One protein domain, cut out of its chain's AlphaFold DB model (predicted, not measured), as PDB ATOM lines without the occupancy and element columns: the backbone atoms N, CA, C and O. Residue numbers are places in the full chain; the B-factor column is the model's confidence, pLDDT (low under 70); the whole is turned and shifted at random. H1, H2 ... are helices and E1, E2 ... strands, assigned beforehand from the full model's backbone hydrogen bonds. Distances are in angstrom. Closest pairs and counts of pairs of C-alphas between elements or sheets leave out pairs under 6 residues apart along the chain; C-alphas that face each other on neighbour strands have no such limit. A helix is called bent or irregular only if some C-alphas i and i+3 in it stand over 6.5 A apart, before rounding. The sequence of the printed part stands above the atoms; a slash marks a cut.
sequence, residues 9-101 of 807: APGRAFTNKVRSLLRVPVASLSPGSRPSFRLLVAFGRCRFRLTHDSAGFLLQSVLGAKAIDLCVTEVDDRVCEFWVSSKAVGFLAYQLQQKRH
ATOM      1  N   ALA A   9     161.919  90.806 157.658       76.44
ATOM      2  CA  ALA A   9     163.187  91.531 157.808       76.44
ATOM      3  C   ALA A   9     163.488  92.522 156.659       76.44
ATOM      4  O   ALA A   9     163.859  93.656 156.984       76.44
ATOM      5  N   PRO A  10     163.263  92.207 155.362       81.38
ATOM      6  CA  PRO A  10     163.499  93.145 154.264       81.38
ATOM      7  C   PRO A  10     162.624  94.400 154.376       81.38
ATOM      8  O   PRO A  10     163.140  95.516 154.330       81.38
ATOM      9  N   GLY A  11     161.322  94.230 154.627       85.31
ATOM     10  CA  GLY A  11     160.380  95.331 154.823       85.31
ATOM     11  C   GLY A  11     160.705  96.202 156.037       85.31
ATOM     12  O   GLY A  11     160.628  97.430 155.951       85.31
ATOM     13  N   ARG A  12     161.155  95.603 157.150       85.38
ATOM     14  CA  ARG A  12     161.649  96.353 158.324       85.38
ATOM     15  C   ARG A  12     162.910  97.157 157.994       85.38
ATOM     16  O   ARG A  12     162.981  98.334 158.345       85.38
ATOM     17  N   ALA A  13     163.871  96.567 157.281       85.06
ATOM     18  CA  ALA A  13     165.084  97.259 156.845       85.06
ATOM     19  C   ALA A  13     164.765  98.424 155.888       85.06
ATOM     20  O   ALA A  13     165.293  99.526 156.061       85.06
ATOM     21  N   PHE A  14     163.847  98.227 154.936       88.44
ATOM     22  CA  PHE A  14     163.380  99.290 154.044       88.44
ATOM     23  C   PHE A  14     162.646 100.406 154.799       88.44
ATOM     24  O   PHE A  14     162.979 101.577 154.626       88.44
ATOM     25  N   THR A  15     161.718 100.060 155.696       89.25
ATOM     26  CA  THR A  15     161.007 101.031 156.547       89.25
ATOM     27  C   THR A  15     161.982 101.863 157.383       89.25
ATOM     28  O   THR A  15     161.820 103.080 157.485       89.25
ATOM     29  N   ASN A  16     163.031 101.248 157.934       87.38
ATOM     30  CA  ASN A  16     164.062 101.964 158.684       87.38
ATOM     31  C   ASN A  16     164.913 102.880 157.785       87.38
ATOM     32  O   ASN A  16     165.168 104.016 158.180       87.38
ATOM     33  N   LYS A  17     165.276 102.452 156.562       87.62
ATOM     34  CA  LYS A  17     165.955 103.302 155.555       87.62
ATOM     35  C   LYS A  17     165.094 104.507 155.147       87.62
ATOM     36  O   LYS A  17     165.602 105.616 155.015       87.62
ATOM     37  N   VAL A  18     163.790 104.308 154.947       88.44
ATOM     38  CA  VAL A  18     162.846 105.390 154.623       88.44
ATOM     39  C   VAL A  18     162.714 106.366 155.796       88.44
ATOM     40  O   VAL A  18     162.811 107.578 155.599       88.44
ATOM     41  N   ARG A  19     162.577 105.851 157.024       86.50
ATOM     42  CA  ARG A  19     162.487 106.663 158.243       86.50
ATOM     43  C   ARG A  19     163.761 107.475 158.504       86.50
ATOM     44  O   ARG A  19     163.643 108.627 158.911       86.50
ATOM     45  N   SER A  20     164.953 106.923 158.263       88.44
ATOM     46  CA  SER A  20     166.214 107.646 158.483       88.44
ATOM     47  C   SER A  20     166.487 108.715 157.421       88.44
ATOM     48  O   SER A  20     166.906 109.814 157.776       88.44
ATOM     49  N   LEU A  21     166.213 108.430 156.141       88.00
ATOM     50  CA  LEU A  21     166.483 109.363 155.038       88.00
ATOM     51  C   LEU A  21     165.418 110.455 154.876       88.00
ATOM     52  O   LEU A  21     165.761 111.591 154.565       88.00
ATOM     53  N   LEU A  22     164.134 110.120 155.047       84.75
ATOM     54  CA  LEU A  22     163.015 111.006 154.692       84.75
ATOM     55  C   LEU A  22     162.125 111.400 155.881       84.75
ATOM     56  O   LEU A  22     161.238 112.232 155.714       84.75
ATOM     57  N   ARG A  23     162.319 110.802 157.066       85.75
ATOM     58  CA  ARG A  23     161.528 111.032 158.299       85.75
ATOM     59  C   ARG A  23     160.005 110.802 158.180       85.75
ATOM     60  O   ARG A  23     159.275 111.086 159.124       85.75
ATOM     61  N   VAL A  24     159.533 110.221 157.076       83.06
ATOM     62  CA  VAL A  24     158.125 109.851 156.827       83.06
ATOM     63  C   VAL A  24     157.905 108.334 156.953       83.06
ATOM     64  O   VAL A  24     158.860 107.564 156.819       83.06
ATOM     65  N   PRO A  25     156.668 107.860 157.202       84.25
ATOM     66  CA  PRO A  25     156.316 106.447 157.039       84.25
ATOM     67  C   PRO A  25     156.310 106.030 155.556       84.25
ATOM     68  O   PRO A  25     156.277 106.876 154.663       84.25
ATOM     69  N   VAL A  26     156.314 104.721 155.280       85.06
ATOM     70  CA  VAL A  26     156.284 104.181 153.905       85.06
ATOM     71  C   VAL A  26     154.912 104.378 153.241       85.06
ATOM     72  O   VAL A  26     154.836 104.805 152.091       85.06
ATOM     73  N   ALA A  27     153.830 104.142 153.983       83.06
ATOM     74  CA  ALA A  27     152.446 104.419 153.588       83.06
ATOM     75  C   ALA A  27     151.842 105.528 154.470       83.06
ATOM     76  O   ALA A  27     152.398 105.846 155.524       83.06
ATOM     77  N   SER A  28     150.730 106.145 154.052       72.12
ATOM     78  CA  SER A  28     150.071 107.178 154.869       72.12
ATOM     79  C   SER A  28     149.277 106.537 156.009       72.12
ATOM     80  O   SER A  28     148.438 105.675 155.777       72.12
ATOM     81  N   LEU A  29     149.530 106.973 157.245       57.41
ATOM     82  CA  LEU A  29     148.906 106.424 158.458       57.41
ATOM     83  C   LEU A  29     147.578 107.109 158.836       57.41
ATOM     84  O   LEU A  29     146.994 106.776 159.864       57.41
ATOM     85  N   SER A  30     147.126 108.100 158.060       53.47
ATOM     86  CA  SER A  30     146.003 108.971 158.432       53.47
ATOM     87  C   SER A  30     144.773 108.726 157.543       53.47
ATOM     88  O   SER A  30     144.814 109.077 156.359       53.47
ATOM     89  N   PRO A  31     143.671 108.147 158.066       44.22
ATOM     90  CA  PRO A  31     142.469 107.858 157.285       44.22
ATOM     91  C   PRO A  31     141.758 109.159 156.877       44.22
ATOM     92  O   PRO A  31     140.999 109.742 157.647       44.22
ATOM     93  N   GLY A  32     142.031 109.618 155.654       50.38
ATOM     94  CA  GLY A  32     141.572 110.906 155.114       50.38
ATOM     95  C   GLY A  32     142.684 111.703 154.422       50.38
ATOM     96  O   GLY A  32     142.404 112.520 153.548       50.38
ATOM     97  N   SER A  33     143.953 111.416 154.731       50.19
ATOM     98  CA  SER A  33     145.084 111.838 153.899       50.19
ATOM     99  C   SER A  33     145.037 111.055 152.587       50.19
ATOM    100  O   SER A  33     145.150 109.828 152.592       50.19
ATOM    101  N   ARG A  34     144.866 111.749 151.451       50.97
ATOM    102  CA  ARG A  34     145.022 111.117 150.132       50.97
ATOM    103  C   ARG A  34     146.445 110.548 150.033       50.97
ATOM    104  O   ARG A  34     147.384 111.289 150.329       50.97
ATOM    105  N   PRO A  35     146.632 109.282 149.624       57.34
ATOM    106  CA  PRO A  35     147.968 108.753 149.405       57.34
ATOM    107  C   PRO A  35     148.670 109.531 148.283       57.34
ATOM    108  O   PRO A  35     148.098 109.769 147.222       57.34
ATOM    109  N   SER A  36     149.903 109.964 148.537       62.75
ATOM    110  CA  SER A  36     150.542 111.022 147.743       62.75
ATOM    111  C   SER A  36     151.230 110.538 146.466       62.75
ATOM    112  O   SER A  36     151.611 111.362 145.636       62.75
ATOM    113  N   PHE A  37     151.485 109.234 146.324       81.50
ATOM    114  CA  PHE A  37     152.166 108.686 145.150       81.50
ATOM    115  C   PHE A  37     151.755 107.237 144.868       81.50
ATOM    116  O   PHE A  37     151.590 106.439 145.792       81.50
ATOM    117  N   ARG A  38     151.608 106.921 143.580       85.12
ATOM    118  CA  ARG A  38     151.099 105.657 143.037       85.12
ATOM    119  C   ARG A  38     152.227 104.899 142.334       85.12
ATOM    120  O   ARG A  38     153.057 105.512 141.667       85.12
ATOM    121  N   LEU A  39     152.246 103.579 142.475       84.56
ATOM    122  CA  LEU A  39     153.197 102.655 141.854       84.56
ATOM    123  C   LEU A  39     152.439 101.447 141.290       84.56
ATOM    124  O   LEU A  39     151.352 101.125 141.764       84.56
ATOM    125  N   LEU A  40     153.030 100.757 140.314       88.44
ATOM    126  CA  LEU A  40     152.549  99.462 139.833       88.44
ATOM    127  C   LEU A  40     153.566  98.366 140.169       88.44
ATOM    128  O   LEU A  40     154.759  98.610 140.366       88.44
ATOM    129  N   VAL A  41     153.089  97.130 140.241       84.75
ATOM    130  CA  VAL A  41     153.914  95.937 140.410       84.75
ATOM    131  C   VAL A  41     153.355  94.794 139.579       84.75
ATOM    132  O   VAL A  41     152.182  94.452 139.690       84.75
ATOM    133  N   ALA A  42     154.218  94.199 138.758       84.69
ATOM    134  CA  ALA A  42     153.957  92.945 138.078       84.69
ATOM    135  C   ALA A  42     154.492  91.787 138.935       84.69
ATOM    136  O   ALA A  42     155.666  91.749 139.318       84.69
ATOM    137  N   PHE A  43     153.636  90.822 139.241       79.69
ATOM    138  CA  PHE A  43     154.010  89.595 139.932       79.69
ATOM    139  C   PHE A  43     154.383  88.511 138.911       79.69
ATOM    140  O   PHE A  43     153.760  88.374 137.861       79.69
ATOM    141  N   GLY A  44     155.411  87.715 139.213       75.75
ATOM    142  CA  GLY A  44     155.784  86.566 138.390       75.75
ATOM    143  C   GLY A  44     154.746  85.433 138.423       75.75
ATOM    144  O   GLY A  44     153.614  85.576 138.885       75.75
ATOM    145  N   ARG A  45     155.137  84.241 137.955       72.75
ATOM    146  CA  ARG A  45     154.301  83.030 138.054       72.75
ATOM    147  C   ARG A  45     154.180  82.570 139.519       72.75
ATOM    148  O   ARG A  45     154.970  81.755 139.988       72.75
ATOM    149  N   CYS A  46     153.193  83.093 140.245       71.81
ATOM    150  CA  CYS A  46     152.858  82.653 141.600       71.81
ATOM    151  C   CYS A  46     152.311  81.212 141.604       71.81
ATOM    152  O   CYS A  46     151.522  80.836 140.742       71.81
ATOM    153  N   ARG A  47     152.657  80.417 142.629       72.31
ATOM    154  CA  ARG A  47     152.062  79.080 142.883       72.31
ATOM    155  C   ARG A  47     150.659  79.143 143.519       72.31
ATOM    156  O   ARG A  47     150.152  78.149 144.027       72.31
ATOM    157  N   PHE A  48     150.055  80.324 143.539       76.81
ATOM    158  CA  PHE A  48     148.758  80.624 144.131       76.81
ATOM    159  C   PHE A  48     148.059  81.674 143.267       76.81
ATOM    160  O   PHE A  48     148.724  82.466 142.598       76.81
ATOM    161  N   ARG A  49     146.723  81.694 143.294       75.94
ATOM    162  CA  ARG A  49     145.940  82.752 142.648       75.94
ATOM    163  C   ARG A  49     146.298  84.094 143.288       75.94
ATOM    164  O   ARG A  49     146.102  84.250 144.493       75.94
ATOM    165  N   LEU A  50     146.802  85.029 142.485       83.06
ATOM    166  CA  LEU A  50     146.988  86.404 142.928       83.06
ATOM    167  C   LEU A  50     145.616  87.069 143.130       83.06
ATOM    168  O   LEU A  50     144.653  86.780 142.423       83.06
ATOM    169  N   THR A  51     145.558  87.926 144.138       84.12
ATOM    170  CA  THR A  51     144.451  88.809 144.518       84.12
ATOM    171  C   THR A  51     145.045  90.047 145.189       84.12
ATOM    172  O   THR A  51     146.143  89.958 145.750       84.12
ATOM    173  N   HIS A  52     144.314  91.163 145.224       82.94
ATOM    174  CA  HIS A  52     144.730  92.384 145.936       82.94
ATOM    175  C   HIS A  52     145.195  92.135 147.388       82.94
ATOM    176  O   HIS A  52     146.241  92.654 147.777       82.94
ATOM    177  N   ASP A  53     144.511  91.276 148.157       84.62
ATOM    178  CA  ASP A  53     144.948  90.879 149.509       84.62
ATOM    179  C   ASP A  53     146.342  90.233 149.498       84.62
ATOM    180  O   ASP A  53     147.244  90.650 150.225       84.62
ATOM    181  N   SER A  54     146.542  89.214 148.653       86.56
ATOM    182  CA  SER A  54     147.823  88.502 148.561       86.56
ATOM    183  C   SER A  54     148.953  89.409 148.065       86.56
ATOM    184  O   SER A  54     150.049  89.375 148.620       86.56
ATOM    185  N   ALA A  55     148.674  90.280 147.090       86.56
ATOM    186  CA  ALA A  55     149.596  91.301 146.613       86.56
ATOM    187  C   ALA A  55     149.975  92.281 147.737       86.56
ATOM    188  O   ALA A  55     151.152  92.606 147.896       86.56
ATOM    189  N   GLY A  56     149.016  92.671 148.583       87.25
ATOM    190  CA  GLY A  56     149.252  93.463 149.789       87.25
ATOM    191  C   GLY A  56     150.162  92.777 150.809       87.25
ATOM    192  O   GLY A  56     151.093  93.411 151.303       87.25
ATOM    193  N   PHE A  57     149.965  91.486 151.097       86.94
ATOM    194  CA  PHE A  57     150.850  90.737 152.006       86.94
ATOM    195  C   PHE A  57     152.275  90.566 151.451       86.94
ATOM    196  O   PHE A  57     153.245  90.658 152.207       86.94
ATOM    197  N   LEU A  58     152.422  90.384 150.136       85.62
ATOM    198  CA  LEU A  58     153.722  90.311 149.455       85.62
ATOM    199  C   LEU A  58     154.445  91.669 149.442       85.62
ATOM    200  O   LEU A  58     155.647  91.741 149.685       85.62
ATOM    201  N   LEU A  59     153.722  92.768 149.214       87.38
ATOM    202  CA  LEU A  59     154.286  94.114 149.328       87.38
ATOM    203  C   LEU A  59     154.623  94.466 150.785       87.38
ATOM    204  O   LEU A  59     155.622  95.139 151.027       87.38
ATOM    205  N   GLN A  60     153.866  93.967 151.766       88.31
ATOM    206  CA  GLN A  60     154.152  94.156 153.191       88.31
ATOM    207  C   GLN A  60     155.480  93.506 153.624       88.31
ATOM    208  O   GLN A  60     156.217  94.121 154.397       88.31
ATOM    209  N   SER A  61     155.847  92.321 153.119       84.50
ATOM    210  CA  SER A  61     157.145  91.702 153.457       84.50
ATOM    211  C   SER A  61     158.344  92.430 152.828       84.50
ATOM    212  O   SER A  61     159.421  92.472 153.425       84.50
ATOM    213  N   VAL A  62     158.155  93.070 151.666       85.62
ATOM    214  CA  VAL A  62     159.203  93.810 150.935       85.62
ATOM    215  C   VAL A  62     159.327  95.275 151.375       85.62
ATOM    216  O   VAL A  62     160.439  95.797 151.436       85.62
ATOM    217  N   LEU A  63     158.214  95.941 151.701       87.69
ATOM    218  CA  LEU A  63     158.157  97.379 152.004       87.69
ATOM    219  C   LEU A  63     157.914  97.695 153.492       87.69
ATOM    220  O   LEU A  63     158.184  98.811 153.928       87.69
ATOM    221  N   GLY A  64     157.405  96.753 154.290       85.69
ATOM    222  CA  GLY A  64     157.177  96.920 155.736       85.69
ATOM    223  C   GLY A  64     155.992  97.809 156.139       85.69
ATOM    224  O   GLY A  64     155.672  97.885 157.325       85.69
ATOM    225  N   ALA A  65     155.310  98.448 155.184       86.00
ATOM    226  CA  ALA A  65     153.974  99.012 155.388       86.00
ATOM    227  C   ALA A  65     152.927  97.892 155.502       86.00
ATOM    228  O   ALA A  65     153.123  96.811 154.949       86.00
ATOM    229  N   LYS A  66     151.800  98.137 156.181       85.38
ATOM    230  CA  LYS A  66     150.712  97.147 156.239       85.38
ATOM    231  C   LYS A  66     150.022  97.044 154.878       85.38
ATOM    232  O   LYS A  66     149.816  98.064 154.226       85.38
ATOM    233  N   ALA A  67     149.566  95.849 154.510       84.12
ATOM    234  CA  ALA A  67     148.808  95.592 153.281       84.12
ATOM    235  C   ALA A  67     147.621  96.563 153.082       84.12
ATOM    236  O   ALA A  67     147.427  97.097 151.993       84.12
ATOM    237  N   ILE A  68     146.881  96.847 154.161       82.81
ATOM    238  CA  ILE A  68     145.764  97.808 154.195       82.81
ATOM    239  C   ILE A  68     146.190  99.268 153.976       82.81
ATOM    240  O   ILE A  68     145.445 100.015 153.349       82.81
ATOM    241  N   ASP A  69     147.375  99.673 154.437       83.06
ATOM    242  CA  ASP A  69     147.863 101.054 154.299       83.06
ATOM    243  C   ASP A  69     148.372 101.329 152.862       83.06
ATOM    244  O   ASP A  69     148.479 102.481 152.440       83.06
ATOM    245  N   LEU A  70     148.692 100.268 152.107       84.25
ATOM    246  CA  LEU A  70     149.185 100.314 150.723       84.25
ATOM    247  C   LEU A  70     148.071 100.425 149.664       84.25
ATOM    248  O   LEU A  70     148.389 100.634 148.494       84.25
ATOM    249  N   CYS A  71     146.794 100.294 150.051       83.50
ATOM    250  CA  CYS A  71     145.616 100.451 149.181       83.50
ATOM    251  C   CYS A  71     145.727  99.712 147.830       83.50
ATOM    252  O   CYS A  71     145.539 100.315 146.774       83.50
ATOM    253  N   VAL A  72     146.078  98.423 147.864       87.50
ATOM    254  CA  VAL A  72     146.377  97.640 146.655       87.50
ATOM    255  C   VAL A  72     145.120  97.379 145.818       87.50
ATOM    256  O   VAL A  72     144.105  96.922 146.345       87.50
ATOM    257  N   THR A  73     145.204  97.609 144.508       85.94
ATOM    258  CA  THR A  73     144.144  97.319 143.529       85.94
ATOM    259  C   THR A  73     144.691  96.523 142.344       85.94
ATOM    260  O   THR A  73     145.859  96.627 141.985       85.94
ATOM    261  N   GLU A  74     143.855  95.676 141.747       85.25
ATOM    262  CA  GLU A  74     144.204  94.847 140.585       85.25
ATOM    263  C   GLU A  74     143.909  95.632 139.295       85.25
ATOM    264  O   GLU A  74     142.868  96.288 139.214       85.25
ATOM    265  N   VAL A  75     144.835  95.618 138.330       82.12
ATOM    266  CA  VAL A  75     144.772  96.443 137.103       82.12
ATOM    267  C   VAL A  75     144.767  95.581 135.837       82.12
ATOM    268  O   VAL A  75     144.020  95.884 134.912       82.12
ATOM    269  N   ASP A  76     145.563  94.510 135.810       79.19
ATOM    270  CA  ASP A  76     145.651  93.523 134.719       79.19
ATOM    271  C   ASP A  76     146.153  92.172 135.291       79.19
ATOM    272  O   ASP A  76     146.475  92.109 136.484       79.19
ATOM    273  N   ASP A  77     146.251  91.090 134.501       80.00
ATOM    274  CA  ASP A  77     146.746  89.790 134.997       80.00
ATOM    275  C   ASP A  77     148.128  89.945 135.641       80.00
ATOM    276  O   ASP A  77     149.126  90.276 134.999       80.00
ATOM    277  N   ARG A  78     148.170  89.691 136.952       79.31
ATOM    278  CA  ARG A  78     149.341  89.852 137.820       79.31
ATOM    279  C   ARG A  78     149.916  91.269 137.897       79.31
ATOM    280  O   ARG A  78     150.989  91.427 138.477       79.31
ATOM    281  N   VAL A  79     149.215  92.296 137.420       84.38
ATOM    282  CA  VAL A  79     149.601  93.702 137.598       84.38
ATOM    283  C   VAL A  79     148.697  94.351 138.643       84.38
ATOM    284  O   VAL A  79     147.483  94.458 138.461       84.38
ATOM    285  N   CYS A  80     149.291  94.812 139.743       84.44
ATOM    286  CA  CYS A  80     148.580  95.535 140.794       84.44
ATOM    287  C   CYS A  80     149.132  96.950 140.977       84.44
ATOM    288  O   CYS A  80     150.343  97.171 140.954       84.44
ATOM    289  N   GLU A  81     148.237  97.899 141.215       89.94
ATOM    290  CA  GLU A  81     148.547  99.240 141.696       89.94
ATOM    291  C   GLU A  81     148.659  99.230 143.221       89.94
ATOM    292  O   GLU A  81     147.927  98.521 143.908       89.94
ATOM    293  N   PHE A  82     149.573 100.032 143.761       89.56
ATOM    294  CA  PHE A  82     149.672 100.303 145.189       89.56
ATOM    295  C   PHE A  82     150.168 101.727 145.453       89.56
ATOM    296  O   PHE A  82     150.671 102.425 144.568       89.56
ATOM    297  N   TRP A  83     150.031 102.158 146.700       87.69
ATOM    298  CA  TRP A  83     150.231 103.540 147.105       87.69
ATOM    299  C   TRP A  83     151.289 103.691 148.200       87.69
ATOM    300  O   TRP A  83     151.428 102.847 149.084       87.69
ATOM    301  N   VAL A  84     152.026 104.802 148.158       89.06
ATOM    302  CA  VAL A  84     153.049 105.171 149.152       89.06
ATOM    303  C   VAL A  84     152.914 106.636 149.579       89.06
ATOM    304  O   VAL A  84     152.258 107.449 148.927       89.06
ATOM    305  N   SER A  85     153.539 106.991 150.703       85.69
ATOM    306  CA  SER A  85     153.372 108.297 151.359       85.69
ATOM    307  C   SER A  85     153.898 109.497 150.562       85.69
ATOM    308  O   SER A  85     153.480 110.624 150.827       85.69
ATOM    309  N   SER A  86     154.822 109.298 149.616       84.00
ATOM    310  CA  SER A  86     155.424 110.370 148.808       84.00
ATOM    311  C   SER A  86     156.204 109.847 147.595       84.00
ATOM    312  O   SER A  86     156.685 108.712 147.582       84.00
ATOM    313  N   LYS A  87     156.425 110.724 146.604       84.19
ATOM    314  CA  LYS A  87     157.292 110.474 145.435       84.19
ATOM    315  C   LYS A  87     158.719 110.058 145.832       84.19
ATOM    316  O   LYS A  87     159.299 109.177 145.205       84.19
ATOM    317  N   ALA A  88     159.260 110.631 146.910       82.81
ATOM    318  CA  ALA A  88     160.582 110.278 147.429       82.81
ATOM    319  C   ALA A  88     160.636 108.841 147.987       82.81
ATOM    320  O   ALA A  88     161.594 108.115 147.723       82.81
ATOM    321  N   VAL A  89     159.585 108.389 148.685       86.38
ATOM    322  CA  VAL A  89     159.459 106.980 149.104       86.38
ATOM    323  C   VAL A  89     159.313 106.055 147.895       86.38
ATOM    324  O   VAL A  89     159.927 104.991 147.879       86.38
ATOM    325  N   GLY A  90     158.585 106.475 146.856       87.00
ATOM    326  CA  GLY A  90     158.466 105.712 145.611       87.00
ATOM    327  C   GLY A  90     159.805 105.485 144.902       87.00
ATOM    328  O   GLY A  90     160.109 104.356 144.516       87.00
ATOM    329  N   PHE A  91     160.663 106.507 144.820       84.44
ATOM    330  CA  PHE A  91     162.027 106.336 144.306       84.44
ATOM    331  C   PHE A  91     162.887 105.418 145.187       84.44
ATOM    332  O   PHE A  91     163.639 104.597 144.660       84.44
ATOM    333  N   LEU A  92     162.767 105.500 146.518       82.50
ATOM    334  CA  LEU A  92     163.471 104.575 147.412       82.50
ATOM    335  C   LEU A  92     163.007 103.121 147.233       82.50
ATOM    336  O   LEU A  92     163.848 102.224 147.309       82.50
ATOM    337  N   ALA A  93     161.714 102.889 146.985       84.88
ATOM    338  CA  ALA A  93     161.162 101.562 146.712       84.88
ATOM    339  C   ALA A  93     161.677 101.006 145.373       84.88
ATOM    340  O   ALA A  93     162.127  99.865 145.319       84.88
ATOM    341  N   TYR A  94     161.719 101.831 144.322       78.31
ATOM    342  CA  TYR A  94     162.304 101.468 143.024       78.31
ATOM    343  C   TYR A  94     163.793 101.081 143.134       78.31
ATOM    344  O   TYR A  94     164.229 100.061 142.599       78.31
ATOM    345  N   GLN A  95     164.576 101.813 143.937       75.75
ATOM    346  CA  GLN A  95     165.988 101.490 144.208       75.75
ATOM    347  C   GLN A  95     166.225 100.118 144.876       75.75
ATOM    348  O   GLN A  95     167.371  99.664 144.914       75.75
ATOM    349  N   LEU A  96     165.196  99.432 145.397       68.94
ATOM    350  CA  LEU A  96     165.344  98.053 145.885       68.94
ATOM    351  C   LEU A  96     165.710  97.077 144.755       68.94
ATOM    352  O   LEU A  96     166.446  96.123 145.004       68.94
ATOM    353  N   GLN A  97     165.262  97.328 143.519       57.62
ATOM    354  CA  GLN A  97     165.585  96.485 142.362       57.62
ATOM    355  C   GLN A  97     167.070  96.581 142.000       57.62
ATOM    356  O   GLN A  97     167.755  95.565 141.910       57.62
ATOM    357  N   GLN A  98     167.604  97.804 141.909       45.62
ATOM    358  CA  GLN A  98     169.014  98.054 141.575       45.62
ATOM    359  C   GLN A  98     169.998  97.414 142.572       45.62
ATOM    360  O   GLN A  98     171.113  97.063 142.196       45.62
ATOM    361  N   LYS A  99     169.596  97.222 143.839       44.81
ATOM    362  CA  LYS A  99     170.410  96.512 144.842       44.81
ATOM    363  C   LYS A  99     170.209  94.993 144.884       44.81
ATOM    364  O   LYS A  99     171.014  94.324 145.524       44.81
ATOM    365  N   ARG A 100     169.191  94.446 144.211       45.25
ATOM    366  CA  ARG A 100     168.992  92.992 144.052       45.25
ATOM    367  C   ARG A 100     169.551  92.430 142.744       45.25
ATOM    368  O   ARG A 100     169.699  91.222 142.652       45.25
ATOM    369  N   HIS A 101     169.907  93.275 141.776       31.48
ATOM    370  CA  HIS A 101     170.401  92.840 140.463       31.48
ATOM    371  C   HIS A 101     171.940  92.753 140.343       31.48
ATOM    372  O   HIS A 101     172.486  92.910 139.253       31.48
TER     373      HIS A 101
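AT A GLANCE: This is residues 9 to 101 of the 807 residues of an uncharacterized protein of Panicum hallii (UniProt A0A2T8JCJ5). A small three-stranded antiparallel sheet has helix H2 running slantwise over one face, with H3 packed by its residues 87 to 94 mainly beside the edge strand E1. H1 is off the sheet and packs on H2 and H3. The printed part has 93 residues, with three named helices and three named strands in the order H1, E1, H2, E2, E3, H3; the sheet's order is E1, E3, E2, and the class is mixed, helices and strands. The whole is compact, with a radius of gyration of the C-alphas of 12.7 A and spans of 36 by 35 by 20 A.

IN THESE COORDINATES: H1, residues 9 to 22, begins with C-alpha 9 at (163.187, 91.531, 157.808) and is 19.7 A long. E1, residues 37 to 43, is 19.9 A long and begins with C-alpha 37 at (152.166, 108.686, 145.150). H2, residues 52 to 63, is 15.6 A long. E2, residues 73 to 76, is 9.7 A long, and E3, residues 79 to 84, is 16.6 A long. H3, residues 87 to 100, is 21.1 A long and ends with C-alpha 100 at (168.992, 92.992, 144.052). H3 is neither bent nor irregular, but only just: C-alphas 94 and 97 are 6.0 A apart.

HOW THE PARTS SIT: E3 is the inner strand. E1 and E3 are antiparallel at 147 degrees, with N 41 and O 80 within hydrogen-bond range at 2.8 A. E2 and E3 form a hairpin, antiparallel at 146 degrees, with N 81 and O 73 at 2.8 A. H2 and H3 are on the sheet in two layers, helices on one face of a sheet. H2 is over E3 at a height over the sheet of 8.8 A, slantwise to the strands at 53 degrees on the local plane. E1, H2 and E2 make a split strand-helix-strand unit, two strands running the same way with E3 between them, and its crossover is right-handed. The closest C-alphas of E1 and H3 are those of Phe 37 and Lys 87, 5.4 A apart. H1 is not on the sheet. With residues 9 to 15 alone it touches H2, the closest C-alphas being those of Gly 11 and Leu 63, 4.1 A apart, at a steep tilt of 67 degrees, only just short of about perpendicular, the same way. H1 touches residues 88 to 93 of H3, with the C-alphas of Val 18 and Val 89 closest at 6.7 A, at a steep tilt of 45 degrees, opposite ways. In H1 and H2 every O i to N i+4 pair is within hydrogen-bond range; in H3, 7 of 10 are.

THE WHOLE: The two C-alphas farthest apart are those of Gly 32 and His 101, 37.0 A. The printed part has no cut. The link from H1 to E1 is long, with 14 residues. The mean pLDDT of the printed part is 79.0; residues 29 to 36 and 96 to 101 are under 70.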